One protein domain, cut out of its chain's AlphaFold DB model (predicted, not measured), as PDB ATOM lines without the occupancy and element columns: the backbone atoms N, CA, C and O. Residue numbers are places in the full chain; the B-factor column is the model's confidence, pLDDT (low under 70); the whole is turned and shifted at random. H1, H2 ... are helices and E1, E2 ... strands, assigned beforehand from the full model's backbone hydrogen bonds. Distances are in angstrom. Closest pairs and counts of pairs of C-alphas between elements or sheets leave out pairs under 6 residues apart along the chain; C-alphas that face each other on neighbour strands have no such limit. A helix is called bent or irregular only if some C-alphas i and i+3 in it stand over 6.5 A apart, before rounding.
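Overview. This is residues 68 to 84 and 102 to 196 of the 332 residues of an uncharacterized protein of Gibberella fujikuroi (UniProt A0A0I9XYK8). A small parallel sheet of four short strands makes one side of this domain, and three helices, H2, H3 and H4, run in a rough row on its other side, with H3 in the middle of the row. The fit between the two is loose: of the helices, only H3 grazes the sheet. H1 lies at one end of the longest axis, and at the other end residues 181 to 186 of the link from H4 to E4 stick out as a free loop. The printed part has 112 residues, with four named helices and four named strands in the order E1 H1 H2 E2 H3 E3 H4 E4; the sheet's order is E1 E2 E3 E4, and the class is mixed, helices and strands, with under half of the residues, 54, in named elements. The whole is compact, with a radius of gyration of the C-alphas of 13.6 A and spans of 44 by 31 by 28 A.

Along the chain. E1 is residues 69 to 71, 6.6 A from first to last C-alpha, and begins with C-alpha 69 at (241.851, 482.120, 548.585). H1, residues 81 to 84, is 6.0 A long and is neither bent nor irregular, but only just. After the cut comes H2, the longest helix, residues 105 to 122, 25.5 A, from C-alpha 105 at (269.297, 490.944, 545.073). H2 has a kink of 54 degrees near residue 112 and is irregular: C-alphas 109 and 112 are 7.3 A apart. E2 is residues 131 to 133, 6.7 A, and H3 is residues 141 to 149, 12.0 A. E3 is residues 157 to 159, 6.7 A, and H4 is residues 168 to 178, 15.1 A. E4, residues 192 to 194, 6.8 A, ends with C-alpha 194 at (253.309, 475.947, 555.429).

Arrangement. In the sheet, E1 and E4 are the edge strands. E1 and E2 are parallel at 5 degrees, with N 70 and O 131 within hydrogen-bond range at 2.9 A. E2 and E3 are parallel at 5 degrees, with N 159 and O 132 at 2.8 A. E3 and E4 are parallel at 7 degrees, with N 194 and O 158 at 2.9 A. H3 only grazes the sheet, with its residues 144 to 148; H1, H2 and H4 are not on it. E2, H3, E3 and E3, H4, E4 are strand-helix-strand units, two parallel neighbour strands with a helix between them along the chain, each with a right-handed crossover. H3 and H4 touch, at a shallow tilt of 15 degrees, the same way; their closest C-alphas, those of Ala 141 and Leu 171, are 5.3 A apart. H2 and H3 are close but not clearly touching, the closest C-alphas being those of Ala 110 and Leu 143, 7.2 A apart. They run the same way at a steep tilt of 37 degrees, only just past shallow. H2 and H4 are apart, and H1 touches no helix. Every O i to N i+4 pair is within hydrogen-bond range in H3 and H4, against 12 of 14 in H2; H1 is too short for such a pair.

Size, cuts and confidence. The two C-alphas farthest apart, those of His 84 and Glu 185, are 45.0 A from each other. Residues 85 to 101 are not printed, and C-alphas 84 and 102 are 16.3 A apart across this cut. Of the links that are printed whole, the one from H4 to E4, with 13 residues, is long; the others are short. The mean pLDDT of the printed part is 81.7, and it is under 70 at residue 77, residues 80 to 84, residues 102 to 103, residue 181 and residues 185 to 187.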
ATOM      1  N   ARG A  68     239.037 485.235 548.794       88.00
ATOM      2  CA  ARG A  68     239.529 484.755 550.097       88.00
ATOM      3  C   ARG A  68     240.754 483.851 549.962       88.00
ATOM      4  O   ARG A  68     241.611 483.859 550.847       88.00
ATOM      5  N   HIS A  69     240.793 483.066 548.892       89.12
ATOM      6  CA  HIS A  69     241.851 482.120 548.585       89.12
ATOM      7  C   HIS A  69     242.533 482.540 547.285       89.12
ATOM      8  O   HIS A  69     241.897 482.567 546.230       89.12
ATOM      9  N   ILE A  70     243.813 482.895 547.369       88.88
ATOM     10  CA  ILE A  70     244.634 483.258 546.219       88.88
ATOM     11  C   ILE A  70     245.786 482.274 546.110       88.88
ATOM     12  O   ILE A  70     246.624 482.172 547.006       88.88
ATOM     13  N   ASP A  71     245.833 481.615 544.961       88.06
ATOM     14  CA  ASP A  71     246.941 480.777 544.536       88.06
ATOM     15  C   ASP A  71     247.689 481.470 543.390       88.06
ATOM     16  O   ASP A  71     247.119 481.730 542.321       88.06
ATOM     17  N   LEU A  72     248.955 481.815 543.641       86.62
ATOM     18  CA  LEU A  72     249.848 482.422 542.655       86.62
ATOM     19  C   LEU A  72     250.799 481.405 542.005       86.62
ATOM     20  O   LEU A  72     251.489 481.771 541.055       86.62
ATOM     21  N   THR A  73     250.807 480.139 542.427       83.31
ATOM     22  CA  THR A  73     251.726 479.104 541.924       83.31
ATOM     23  C   THR A  73     251.582 478.871 540.421       83.31
ATOM     24  O   THR A  73     252.537 478.504 539.754       83.31
ATOM     25  N   ARG A  74     250.413 479.130 539.824       77.44
ATOM     26  CA  ARG A  74     250.199 478.980 538.366       77.44
ATOM     27  C   ARG A  74     250.428 480.261 537.563       77.44
ATOM     28  O   ARG A  74     250.213 480.285 536.348       77.44
ATOM     29  N   VAL A  75     250.802 481.356 538.222       79.38
ATOM     30  CA  VAL A  75     250.936 482.662 537.579       79.38
ATOM     31  C   VAL A  75     252.305 482.753 536.914       79.38
ATOM     32  O   VAL A  75     253.322 482.935 537.569       79.38
ATOM     33  N   LYS A  76     252.334 482.670 535.581       71.69
ATOM     34  CA  LYS A  76     253.581 482.729 534.796       71.69
ATOM     35  C   LYS A  76     254.410 483.981 535.088       71.69
ATOM     36  O   LYS A  76     255.613 483.894 535.262       71.69
ATOM     37  N   THR A  77     253.757 485.133 535.246       69.56
ATOM     38  CA  THR A  77     254.437 486.398 535.569       69.56
ATOM     39  C   THR A  77     255.058 486.428 536.966       69.56
ATOM     40  O   THR A  77     255.764 487.376 537.270       69.56
ATOM     41  N   ALA A  78     254.773 485.449 537.830       70.44
ATOM     42  CA  ALA A  78     255.356 485.330 539.165       70.44
ATOM     43  C   ALA A  78     256.640 484.480 539.190       70.44
ATOM     44  O   ALA A  78     257.349 484.489 540.193       70.44
ATOM     45  N   HIS A  79     256.943 483.750 538.111       73.75
ATOM     46  CA  HIS A  79     258.126 482.894 538.033       73.75
ATOM     47  C   HIS A  79     259.323 483.718 537.557       73.75
ATOM     48  O   HIS A  79     259.301 484.298 536.472       73.75
ATOM     49  N   CYS A  80     260.375 483.781 538.374       62.28
ATOM     50  CA  CYS A  80     261.598 484.511 538.033       62.28
ATOM     51  C   CYS A  80     262.463 483.752 537.005       62.28
ATOM     52  O   CYS A  80     263.162 484.370 536.210       62.28
ATOM     53  N   GLU A  81     262.383 482.417 536.965       55.69
ATOM     54  CA  GLU A  81     263.285 481.558 536.178       55.69
ATOM     55  C   GLU A  81     263.181 481.752 534.655       55.69
ATOM     56  O   GLU A  81     264.173 481.587 533.940       55.69
ATOM     57  N   ASP A  82     262.029 482.201 534.152       50.53
ATOM     58  CA  ASP A  82     261.859 482.531 532.733       50.53
ATOM     59  C   ASP A  82     262.636 483.802 532.317       50.53
ATOM     60  O   ASP A  82     262.877 484.021 531.129       50.53
ATOM     61  N   ALA A  83     263.122 484.611 533.270       49.34
ATOM     62  CA  ALA A  83     263.887 485.834 533.002       49.34
ATOM     63  C   ALA A  83     265.346 485.586 532.562       49.34
ATOM     64  O   ALA A  83     265.983 486.485 532.002       49.34
ATOM     65  N   HIS A  84     265.886 484.379 532.776       46.09
ATOM     66  CA  HIS A  84     267.239 484.015 532.329       46.09
ATOM     67  C   HIS A  84     267.314 483.662 530.836       46.09
ATOM     68  O   HIS A  84     268.406 483.627 530.267       46.09
ATOM     69  N   TYR A 102     267.912 498.250 540.807       56.34
ATOM     70  CA  TYR A 102     267.874 497.218 541.847       56.34
ATOM     71  C   TYR A 102     269.026 497.436 542.833       56.34
ATOM     72  O   TYR A 102     270.177 497.103 542.555       56.34
ATOM     73  N   LEU A 103     268.710 498.008 543.997       60.59
ATOM     74  CA  LEU A 103     269.682 498.256 545.065       60.59
ATOM     75  C   LEU A 103     270.122 496.958 545.768       60.59
ATOM     76  O   LEU A 103     271.192 496.937 546.376       60.59
ATOM     77  N   THR A 104     269.326 495.882 545.684       70.00
ATOM     78  CA  THR A 104     269.600 494.588 546.330       70.00
ATOM     79  C   THR A 104     269.128 493.388 545.490       70.00
ATOM     80  O   THR A 104     268.197 493.501 544.693       70.00
ATOM     81  N   GLU A 105     269.747 492.214 545.682       70.25
ATOM     82  CA  GLU A 105     269.297 490.944 545.073       70.25
ATOM     83  C   GLU A 105     267.864 490.577 545.499       70.25
ATOM     84  O   GLU A 105     267.096 490.032 544.705       70.25
ATOM     85  N   ASP A 106     267.481 490.935 546.730       70.62
ATOM     86  CA  ASP A 106     266.133 490.719 547.261       70.62
ATOM     87  C   ASP A 106     265.080 491.506 546.437       70.62
ATOM     88  O   ASP A 106     264.028 490.961 546.089       70.62
ATOM     89  N   ASP A 107     265.370 492.748 546.028       72.88
ATOM     90  CA  ASP A 107     264.470 493.542 545.172       72.88
ATOM     91  C   ASP A 107     264.331 492.965 543.757       72.88
ATOM     92  O   ASP A 107     263.260 493.045 543.149       72.88
ATOM     93  N   PHE A 108     265.403 492.364 543.239       74.06
ATOM     94  CA  PHE A 108     265.417 491.742 541.918       74.06
ATOM     95  C   PHE A 108     264.514 490.503 541.868       74.06
ATOM     96  O   PHE A 108     263.640 490.408 541.003       74.06
ATOM     97  N   TYR A 109     264.664 489.577 542.822       75.12
ATOM     98  CA  TYR A 109     263.851 488.355 542.865       75.12
ATOM     99  C   TYR A 109     262.395 488.626 543.259       75.12
ATOM    100  O   TYR A 109     261.488 487.975 542.740       75.12
ATOM    101  N   ALA A 110     262.149 489.607 544.134       76.56
ATOM    102  CA  ALA A 110     260.797 489.965 544.557       76.56
ATOM    103  C   ALA A 110     260.041 490.830 543.537       76.56
ATOM    104  O   ALA A 110     258.821 490.950 543.651       76.56
ATOM    105  N   GLY A 111     260.717 491.440 542.557       77.81
ATOM    106  CA  GLY A 111     260.134 492.396 541.608       77.81
ATOM    107  C   GLY A 111     258.833 491.925 540.938       77.81
ATOM    108  O   GLY A 111     257.816 492.622 541.049       77.81
ATOM    109  N   PRO A 112     258.798 490.734 540.308       80.38
ATOM    110  CA  PRO A 112     257.595 490.229 539.646       80.38
ATOM    111  C   PRO A 112     256.421 490.030 540.615       80.38
ATOM    112  O   PRO A 112     255.290 490.427 540.322       80.38
ATOM    113  N   LEU A 113     256.693 489.498 541.811       83.88
ATOM    114  CA  LEU A 113     255.691 489.374 542.868       83.88
ATOM    115  C   LEU A 113     255.234 490.751 543.355       83.88
ATOM    116  O   LEU A 113     254.037 491.016 543.372       83.88
ATOM    117  N   ARG A 114     256.143 491.681 543.657       83.44
ATOM    118  CA  ARG A 114     255.801 493.052 544.073       83.44
ATOM    119  C   ARG A 114     254.923 493.769 543.045       83.44
ATOM    120  O   ARG A 114     253.994 494.478 543.438       83.44
ATOM    121  N   GLY A 115     255.134 493.545 541.748       81.25
ATOM    122  CA  GLY A 115     254.269 494.060 540.680       81.25
ATOM    123  C   GLY A 115     252.848 493.480 540.721       81.25
ATOM    124  O   GLY A 115     251.860 494.220 540.636       81.25
ATOM    125  N   ILE A 116     252.728 492.165 540.923       84.50
ATOM    126  CA  ILE A 116     251.432 491.487 541.088       84.50
ATOM    127  C   ILE A 116     250.716 492.010 542.334       84.50
ATOM    128  O   ILE A 116     249.562 492.428 542.245       84.50
ATOM    129  N   PHE A 117     251.398 492.069 543.477       86.62
ATOM    130  CA  PHE A 117     250.844 492.593 544.725       86.62
ATOM    131  C   PHE A 117     250.418 494.057 544.585       86.62
ATOM    132  O   PHE A 117     249.331 494.417 545.028       86.62
ATOM    133  N   SER A 118     251.195 494.892 543.892       85.69
ATOM    134  CA  SER A 118     250.818 496.281 543.599       85.69
ATOM    135  C   SER A 118     249.529 496.361 542.780       85.69
ATOM    136  O   SER A 118     248.645 497.162 543.084       85.69
ATOM    137  N   THR A 119     249.369 495.482 541.790       84.44
ATOM    138  CA  THR A 119     248.149 495.402 540.971       84.44
ATOM    139  C   THR A 119     246.947 494.918 541.787       84.44
ATOM    140  O   THR A 119     245.852 495.471 541.674       84.44
ATOM    141  N   LEU A 120     247.135 493.907 542.638       84.38
ATOM    142  CA  LEU A 120     246.083 493.391 543.518       84.38
ATOM    143  C   LEU A 120     245.683 494.419 544.583       84.38
ATOM    144  O   LEU A 120     244.501 494.532 544.910       84.38
ATOM    145  N   ARG A 121     246.642 495.214 545.073       85.25
ATOM    146  CA  ARG A 121     246.411 496.332 545.995       85.25
ATOM    147  C   ARG A 121     245.586 497.436 545.347       85.25
ATOM    148  O   ARG A 121     244.640 497.916 545.953       85.25
ATOM    149  N   GLN A 122     245.904 497.807 544.106       84.94
ATOM    150  CA  GLN A 122     245.145 498.816 543.355       84.94
ATOM    151  C   GLN A 122     243.686 498.407 543.109       84.94
ATOM    152  O   GLN A 122     242.829 499.269 542.947       84.94
ATOM    153  N   ARG A 123     243.398 497.100 543.086       81.69
ATOM    154  CA  ARG A 123     242.044 496.552 542.916       81.69
ATOM    155  C   ARG A 123     241.326 496.238 544.234       81.69
ATOM    156  O   ARG A 123     240.264 495.630 544.184       81.69
ATOM    157  N   ASP A 124     241.916 496.608 545.374       82.25
ATOM    158  CA  ASP A 124     241.443 496.314 546.740       82.25
ATOM    159  C   ASP A 124     241.196 494.818 547.025       82.25
ATOM    160  O   ASP A 124     240.460 494.441 547.929       82.25
ATOM    161  N   ILE A 125     241.844 493.929 546.264       84.75
ATOM    162  CA  ILE A 125     241.655 492.479 546.392       84.75
ATOM    163  C   ILE A 125     242.387 491.948 547.630       84.75
ATOM    164  O   ILE A 125     241.856 491.104 548.347       84.75
ATOM    165  N   LEU A 126     243.598 492.454 547.903       83.56
ATOM    166  CA  LEU A 126     244.474 491.964 548.982       83.56
ATOM    167  C   LEU A 126     243.859 492.078 550.383       83.56
ATOM    168  O   LEU A 126     244.265 491.356 551.294       83.56
ATOM    169  N   ARG A 127     242.876 492.964 550.557       84.12
ATOM    170  CA  ARG A 127     242.245 493.232 551.847       84.12
ATOM    171  C   ARG A 127     241.391 492.065 552.347       84.12
ATOM    172  O   ARG A 127     241.289 491.878 553.560       84.12
ATOM    173  N   ASP A 128     240.863 491.245 551.438       85.19
ATOM    174  CA  ASP A 128     239.992 490.099 551.744       85.19
ATOM    175  C   ASP A 128     240.714 488.739 551.717       85.19
ATOM    176  O   ASP A 128     240.117 487.707 552.045       85.19
ATOM    177  N   VAL A 129     241.999 488.724 551.349       89.50
ATOM    178  CA  VAL A 129     242.793 487.499 551.181       89.50
ATOM    179  C   VAL A 129     243.155 486.906 552.535       89.50
ATOM    180  O   VAL A 129     243.978 487.442 553.272       89.50
ATOM    181  N   GLN A 130     242.590 485.741 552.844       90.69
ATOM    182  CA  GLN A 130     242.895 485.014 554.078       90.69
ATOM    183  C   GLN A 130     243.870 483.865 553.853       90.69
ATOM    184  O   GLN A 130     244.584 483.496 554.785       90.69
ATOM    185  N   SER A 131     243.884 483.286 552.657       91.19
ATOM    186  CA  SER A 131     244.749 482.168 552.299       91.19
ATOM    187  C   SER A 131     245.544 482.538 551.063       91.19
ATOM    188  O   SER A 131     244.961 482.825 550.018       91.19
ATOM    189  N   LEU A 132     246.862 482.561 551.215       91.62
ATOM    190  CA  LEU A 132     247.799 482.950 550.178       91.62
ATOM    191  C   LEU A 132     248.779 481.803 549.936       91.62
ATOM    192  O   LEU A 132     249.498 481.409 550.853       91.62
ATOM    193  N   ILE A 133     248.798 481.287 548.710       91.25
ATOM    194  CA  ILE A 133     249.709 480.227 548.275       91.25
ATOM    195  C   ILE A 133     250.744 480.826 547.325       91.25
ATOM    196  O   ILE A 133     250.395 481.397 546.288       91.25
ATOM    197  N   LEU A 134     252.014 480.703 547.710       89.56
ATOM    198  CA  LEU A 134     253.192 481.161 546.973       89.56
ATOM    199  C   LEU A 134     254.166 480.005 546.692       89.56
ATOM    200  O   LEU A 134     255.365 480.230 546.524       89.56
ATOM    201  N   ASP A 135     253.668 478.770 546.679       88.75
ATOM    202  CA  ASP A 135     254.500 477.576 546.551       88.75
ATOM    203  C   ASP A 135     255.260 477.582 545.217       88.75
ATOM    204  O   ASP A 135     254.683 477.910 544.176       88.75
ATOM    205  N   GLY A 136     256.547 477.223 545.246       81.81
ATOM    206  CA  GLY A 136     257.414 477.177 544.059       81.81
ATOM    207  C   GLY A 136     257.793 478.535 543.453       81.81
ATOM    208  O   GLY A 136     258.461 478.575 542.422       81.81
ATOM    209  N   LEU A 137     257.378 479.656 544.054       85.88
ATOM    210  CA  LEU A 137     257.710 480.999 543.565       85.88
ATOM    211  C   LEU A 137     259.011 481.519 544.193       85.88
ATOM    212  O   LEU A 137     259.472 481.024 545.220       85.88
ATOM    213  N   SER A 138     259.602 482.555 543.593       83.75
ATOM    214  CA  SER A 138     260.768 483.251 544.157       83.75
ATOM    215  C   SER A 138     260.325 484.293 545.188       83.75
ATOM    216  O   SER A 138     260.109 485.456 544.854       83.75
ATOM    217  N   VAL A 139     260.141 483.876 546.443       86.38
ATOM    218  CA  VAL A 139     259.683 484.742 547.546       86.38
ATOM    219  C   VAL A 139     260.861 485.106 548.441       86.38
ATOM    220  O   VAL A 139     261.540 484.237 548.986       86.38
ATOM    221  N   THR A 140     261.070 486.403 548.652       88.56
ATOM    222  CA  THR A 140     262.115 486.900 549.549       88.56
ATOM    223  C   THR A 140     261.613 487.026 550.982       88.56
ATOM    224  O   THR A 140     260.420 487.188 551.250       88.56
ATOM    225  N   ALA A 141     262.541 486.985 551.940       86.94
ATOM    226  CA  ALA A 141     262.192 487.101 553.353       86.94
ATOM    227  C   ALA A 141     261.606 488.479 553.719       86.94
ATOM    228  O   ALA A 141     260.833 488.573 554.670       86.94
ATOM    229  N   GLU A 142     261.941 489.527 552.962       87.31
ATOM    230  CA  GLU A 142     261.351 490.861 553.114       87.31
ATOM    231  C   GLU A 142     259.869 490.862 552.728       87.31
ATOM    232  O   GLU A 142     259.039 491.337 553.498       87.31
ATOM    233  N   LEU A 143     259.505 490.219 551.612       88.00
ATOM    234  CA  LEU A 143     258.099 490.088 551.225       88.00
ATOM    235  C   LEU A 143     257.300 489.302 552.278       88.00
ATOM    236  O   LEU A 143     256.182 489.682 552.619       88.00
ATOM    237  N   CYS A 144     257.879 488.237 552.843       89.50
ATOM    238  CA  CYS A 144     257.268 487.523 553.966       89.50
ATOM    239  C   CYS A 144     257.119 488.420 555.202       89.50
ATOM    240  O   CYS A 144     256.079 488.386 555.857       89.50
ATOM    241  N   HIS A 145     258.129 489.231 555.527       89.25
ATOM    242  CA  HIS A 145     258.055 490.176 556.640       89.25
ATOM    243  C   HIS A 145     256.896 491.163 556.462       89.25
ATOM    244  O   HIS A 145     256.129 491.359 557.408       89.25
ATOM    245  N   ASP A 146     256.733 491.710 555.257       88.75
ATOM    246  CA  ASP A 146     255.634 492.608 554.912       88.75
ATOM    247  C   ASP A 146     254.283 491.900 555.073       88.75
ATOM    248  O   ASP A 146     253.422 492.381 555.802       88.75
ATOM    249  N   ILE A 147     254.108 490.708 554.494       89.19
ATOM    250  CA  ILE A 147     252.845 489.950 554.571       89.19
ATOM    251  C   ILE A 147     252.453 489.620 556.021       89.19
ATOM    252  O   ILE A 147     251.269 489.634 556.364       89.19
ATOM    253  N   ILE A 148     253.429 489.301 556.875       89.06
ATOM    254  CA  ILE A 148     253.191 488.880 558.262       89.06
ATOM    255  C   ILE A 148     252.914 490.084 559.175       89.06
ATOM    256  O   ILE A 148     252.083 489.992 560.087       89.06
ATOM    257  N   ASN A 149     253.629 491.195 558.978       86.69
ATOM    258  CA  ASN A 149     253.619 492.317 559.915       86.69
ATOM    259  C   ASN A 149     252.762 493.503 559.479       86.69
ATOM    260  O   ASN A 149     252.235 494.183 560.365       86.69
ATOM    261  N   ASP A 150     252.598 493.748 558.177       86.44
ATOM    262  CA  ASP A 150     251.811 494.871 557.671       86.44
ATOM    263  C   ASP A 150     250.303 494.616 557.897       86.44
ATOM    264  O   ASP A 150     249.751 493.615 557.429       86.44
ATOM    265  N   PRO A 151     249.596 495.518 558.609       82.12
ATOM    266  CA  PRO A 151     248.160 495.396 558.855       82.12
ATOM    267  C   PRO A 151     247.296 495.473 557.588       82.12
ATOM    268  O   PRO A 151     246.108 495.136 557.651       82.12
ATOM    269  N   SER A 152     247.850 495.928 556.458       84.62
ATOM    270  CA  SER A 152     247.154 495.968 555.170       84.62
ATOM    271  C   SER A 152     246.774 494.571 554.672       84.62
ATOM    272  O   SER A 152     245.730 494.412 554.033       84.62
ATOM    273  N   TYR A 153     247.547 493.549 555.050       86.75
ATOM    274  CA  TYR A 153     247.270 492.157 554.732       86.75
ATOM    275  C   TYR A 153     246.331 491.524 555.764       86.75
ATOM    276  O   TYR A 153     246.455 491.707 556.980       86.75
ATOM    277  N   SER A 154     245.361 490.746 555.279       88.06
ATOM    278  CA  SER A 154     244.450 489.951 556.115       88.06
ATOM    279  C   SER A 154     244.750 488.458 556.124       88.06
ATOM    280  O   SER A 154     243.933 487.659 556.595       88.06
ATOM    281  N   VAL A 155     245.960 488.105 555.685       91.06
ATOM    282  CA  VAL A 155     246.423 486.731 555.522       91.06
ATOM    283  C   VAL A 155     246.446 486.019 556.875       91.06
ATOM    284  O   VAL A 155     247.089 486.447 557.833       91.06
ATOM    285  N   ARG A 156     245.704 484.913 556.948       90.88
ATOM    286  CA  ARG A 156     245.641 483.999 558.098       90.88
ATOM    287  C   ARG A 156     246.423 482.720 557.841       90.88
ATOM    288  O   ARG A 156     246.879 482.094 558.788       90.88
ATOM    289  N   MET A 157     246.549 482.339 556.579       92.06
ATOM    290  CA  MET A 157     247.236 481.145 556.128       92.06
ATOM    291  C   MET A 157     248.184 481.531 554.996       92.06
ATOM    292  O   MET A 157     247.733 482.073 553.985       92.06
ATOM    293  N   LEU A 158     249.470 481.243 555.170       92.56
ATOM    294  CA  LEU A 158     250.506 481.471 554.169       92.56
ATOM    295  C   LEU A 158     251.157 480.138 553.794       92.56
ATOM    296  O   LEU A 158     251.663 479.442 554.669       92.56
ATOM    297  N   SER A 159     251.162 479.796 552.510       91.81
ATOM    298  CA  SER A 159     251.921 478.658 551.988       91.81
ATOM    299  C   SER A 159     253.123 479.151 551.197       91.81
ATOM    300  O   SER A 159     252.970 479.956 550.278       91.81
ATOM    301  N   ILE A 160     254.310 478.715 551.611       90.62
ATOM    302  CA  ILE A 160     255.616 479.035 551.018       90.62
ATOM    303  C   ILE A 160     256.443 477.750 550.853       90.62
ATOM    304  O   ILE A 160     257.657 477.731 551.070       90.62
ATOM    305  N   ARG A 161     255.782 476.648 550.482       87.69
ATOM    306  CA  ARG A 161     256.429 475.349 550.267       87.69
ATOM    307  C   ARG A 161     257.286 475.403 549.001       87.69
ATOM    308  O   ARG A 161     256.844 475.891 547.962       87.69
ATOM    309  N   GLY A 162     258.516 474.892 549.073       79.75
ATOM    310  CA  GLY A 162     259.410 474.801 547.909       79.75
ATOM    311  C   GLY A 162     259.774 476.148 547.269       79.75
ATOM    312  O   GLY A 162     260.005 476.206 546.068       79.75
ATOM    313  N   VAL A 163     259.771 477.236 548.040       85.25
ATOM    314  CA  VAL A 163     260.105 478.582 547.555       85.25
ATOM    315  C   VAL A 163     261.596 478.714 547.236       85.25
ATOM    316  O   VAL A 163     262.455 478.316 548.026       85.25
ATOM    317  N   ASN A 164     261.895 479.383 546.122       73.44
ATOM    318  CA  ASN A 164     263.260 479.679 545.685       73.44
ATOM    319  C   ASN A 164     263.746 481.013 546.295       73.44
ATOM    320  O   ASN A 164     262.976 481.965 546.406       73.44
ATOM    321  N   ASN A 165     265.029 481.106 546.666       76.88
ATOM    322  CA  ASN A 165     265.686 482.322 547.193       76.88
ATOM    323  C   ASN A 165     265.154 482.861 548.541       76.88
ATOM    324  O   ASN A 165     265.355 484.029 548.883       76.88
ATOM    325  N   LEU A 166     264.526 482.007 549.352       83.56
ATOM    326  CA  LEU A 166     264.066 482.378 550.690       83.56
ATOM    327  C   LEU A 166     265.185 482.262 551.731       83.56
ATOM    328  O   LEU A 166     265.670 481.173 552.043       83.56
ATOM    329  N   ASN A 167     265.535 483.386 552.354       86.94
ATOM    330  CA  ASN A 167     266.422 483.382 553.513       86.94
ATOM    331  C   ASN A 167     265.665 482.923 554.775       86.94
ATOM    332  O   ASN A 167     264.952 483.702 555.414       86.94
ATOM    333  N   GLN A 168     265.865 481.656 555.145       86.81
ATOM    334  CA  GLN A 168     265.224 481.009 556.295       86.81
ATOM    335  C   GLN A 168     265.505 481.749 557.618       86.81
ATOM    336  O   GLN A 168     264.605 481.923 558.437       86.81
ATOM    337  N   GLY A 169     266.725 482.262 557.812       86.25
ATOM    338  CA  GLY A 169     267.105 483.005 559.018       86.25
ATOM    339  C   GLY A 169     266.303 484.297 559.196       86.25
ATOM    340  O   GLY A 169     265.744 484.539 560.269       86.25
ATOM    341  N   LYS A 170     266.180 485.096 558.126       87.88
ATOM    342  CA  LYS A 170     265.361 486.323 558.118       87.88
ATOM    343  C   LYS A 170     263.872 486.011 558.326       87.88
ATOM    344  O   LYS A 170     263.198 486.741 559.050       87.88
ATOM    345  N   LEU A 171     263.363 484.918 557.748       90.50
ATOM    346  CA  LEU A 171     261.974 484.491 557.943       90.50
ATOM    347  C   LEU A 171     261.689 484.125 559.406       90.50
ATOM    348  O   LEU A 171     260.723 484.623 559.982       90.50
ATOM    349  N   ARG A 172     262.542 483.304 560.031       89.94
ATOM    350  CA  ARG A 172     262.414 482.965 561.460       89.94
ATOM    351  C   ARG A 172     262.441 484.214 562.334       89.94
ATOM    352  O   ARG A 172     261.637 484.327 563.253       89.94
ATOM    353  N   ALA A 173     263.315 485.174 562.026       87.81
ATOM    354  CA  ALA A 173     263.359 486.451 562.732       87.81
ATOM    355  C   ALA A 173     262.048 487.244 562.574       87.81
ATOM    356  O   ALA A 173     261.552 487.799 563.553       87.81
ATOM    357  N   ALA A 174     261.445 487.257 561.380       89.25
ATOM    358  CA  ALA A 174     260.148 487.894 561.145       89.25
ATOM    359  C   ALA A 174     259.003 487.207 561.914       89.25
ATOM    360  O   ALA A 174     258.156 487.899 562.479       89.25
ATOM    361  N   LEU A 175     259.002 485.872 561.989       89.38
ATOM    362  CA  LEU A 175     258.031 485.089 562.763       89.38
ATOM    363  C   LEU A 175     258.197 485.300 564.275       89.38
ATOM    364  O   LEU A 175     257.217 485.551 564.976       89.38
ATOM    365  N   ALA A 176     259.434 485.278 564.774       85.62
ATOM    366  CA  ALA A 176     259.742 485.553 566.175       85.62
ATOM    367  C   ALA A 176     259.363 486.990 566.566       85.62
ATOM    368  O   ALA A 176     258.789 487.217 567.631       85.62
ATOM    369  N   TYR A 177     259.621 487.961 565.682       85.19
ATOM    370  CA  TYR A 177     259.172 489.340 565.856       85.19
ATOM    371  C   TYR A 177     257.644 489.431 565.923       85.19
ATOM    372  O   TYR A 177     257.100 490.123 566.786       85.19
ATOM    373  N   ALA A 178     256.948 488.695 565.052       84.00
ATOM    374  CA  ALA A 178     255.495 488.670 565.015       84.00
ATOM    375  C   ALA A 178     254.879 488.091 566.301       84.00
ATOM    376  O   ALA A 178     253.852 488.605 566.736       84.00
ATOM    377  N   CYS A 179     255.523 487.096 566.922       82.25
ATOM    378  CA  CYS A 179     255.051 486.386 568.121       82.25
ATOM    379  C   CYS A 179     255.454 487.035 569.460       82.25
ATOM    380  O   CYS A 179     255.285 486.436 570.521       82.25
ATOM    381  N   ARG A 180     256.004 488.256 569.453       81.69
ATOM    382  CA  ARG A 180     256.471 488.917 570.680       81.69
ATOM    383  C   ARG A 180     255.306 489.273 571.615       81.69
ATOM    384  O   ARG A 180     254.356 489.938 571.215       81.69
ATOM    385  N   SER A 181     255.456 488.956 572.902       67.56
ATOM    386  CA  SER A 181     254.463 489.207 573.965       67.56
ATOM    387  C   SER A 181     254.097 490.680 574.208       67.56
ATOM    388  O   SER A 181     253.139 490.964 574.919       67.56
ATOM    389  N   SER A 182     254.833 491.632 573.626       72.81
ATOM    390  CA  SER A 182     254.568 493.073 573.729       72.81
ATOM    391  C   SER A 182     253.558 493.601 572.699       72.81
ATOM    392  O   SER A 182     253.364 494.814 572.614       72.81
ATOM    393  N   ARG A 183     252.989 492.737 571.847       70.75
ATOM    394  CA  ARG A 183     252.107 493.133 570.739       70.75
ATOM    395  C   ARG A 183     250.628 493.150 571.179       70.75
ATOM    396  O   ARG A 183     250.247 492.337 572.018       70.75
ATOM    397  N   PRO A 184     249.785 494.058 570.646       71.19
ATOM    398  CA  PRO A 184     248.345 494.066 570.914       71.19
ATOM    399  C   PRO A 184     247.645 492.736 570.598       71.19
ATOM    400  O   PRO A 184     248.004 492.014 569.666       71.19
ATOM    401  N   GLU A 185     246.586 492.464 571.357       61.84
ATOM    402  CA  GLU A 185     245.712 491.303 571.190       61.84
ATOM    403  C   GLU A 185     245.166 491.226 569.747       61.84
ATOM    404  O   GLU A 185     244.760 492.240 569.175       61.84
ATOM    405  N   ASN A 186     245.160 490.026 569.148       68.38
ATOM    406  CA  ASN A 186     244.861 489.740 567.727       68.38
ATOM    407  C   ASN A 186     245.963 490.050 566.700       68.38
ATOM    408  O   ASN A 186     245.689 490.087 565.494       68.38
ATOM    409  N   THR A 187     247.208 490.228 567.136       69.62
ATOM    410  CA  THR A 187     248.358 490.278 566.231       69.62
ATOM    411  C   THR A 187     249.420 489.257 566.663       69.62
ATOM    412  O   THR A 187     249.740 489.211 567.848       69.62
ATOM    413  N   PRO A 188     249.949 488.419 565.752       75.19
ATOM    414  CA  PRO A 188     249.778 488.441 564.297       75.19
ATOM    415  C   PRO A 188     248.409 487.914 563.827       75.19
ATOM    416  O   PRO A 188     247.757 487.122 564.499       75.19
ATOM    417  N   ARG A 189     247.957 488.378 562.650       83.69
ATOM    418  CA  ARG A 189     246.728 487.863 562.000       83.69
ATOM    419  C   ARG A 189     246.943 486.476 561.395       83.69
ATOM    420  O   ARG A 189     245.981 485.725 561.219       83.69
ATOM    421  N   LEU A 190     248.200 486.177 561.080       88.94
ATOM    422  CA  LEU A 190     248.669 484.895 560.597       88.94
ATOM    423  C   LEU A 190     248.480 483.836 561.682       88.94
ATOM    424  O   LEU A 190     248.945 484.001 562.803       88.94
ATOM    425  N   LYS A 191     247.791 482.755 561.326       89.44
ATOM    426  CA  LYS A 191     247.503 481.608 562.192       89.44
ATOM    427  C   LYS A 191     248.185 480.333 561.724       89.44
ATOM    428  O   LYS A 191     248.353 479.428 562.530       89.44
ATOM    429  N   ALA A 192     248.526 480.236 560.442       89.94
ATOM    430  CA  ALA A 192     249.139 479.048 559.870       89.94
ATOM    431  C   ALA A 192     250.175 479.404 558.801       89.94
ATOM    432  O   ALA A 192     249.932 480.287 557.971       89.94
ATOM    433  N   VAL A 193     251.298 478.689 558.811       91.44
ATOM    434  CA  VAL A 193     252.362 478.787 557.809       91.44
ATOM    435  C   VAL A 193     252.765 477.391 557.347       91.44
ATOM    436  O   VAL A 193     253.056 476.527 558.169       91.44
ATOM    437  N   TYR A 194     252.819 477.183 556.035       90.56
ATOM    438  CA  TYR A 194     253.309 475.947 555.429       90.56
ATOM    439  C   TYR A 194     254.702 476.174 554.836       90.56
ATOM    440  O   TYR A 194     254.843 476.973 553.907       90.56
ATOM    441  N   VAL A 195     255.719 475.500 555.379       88.00
ATOM    442  CA  VAL A 195     257.136 475.645 554.979       88.00
ATOM    443  C   VAL A 195     257.796 474.291 554.714       88.00
ATOM    444  O   VAL A 195     258.575 474.171 553.772       88.00
ATOM    445  N   PHE A 196     257.521 473.281 555.541       82.12
ATOM    446  CA  PHE A 196     258.294 472.034 555.578       82.12
ATOM    447  C   PHE A 196     257.736 470.922 554.681       82.12
ATOM    448  O   PHE A 196     258.437 469.945 554.403       82.12
TER     449      PHE A 196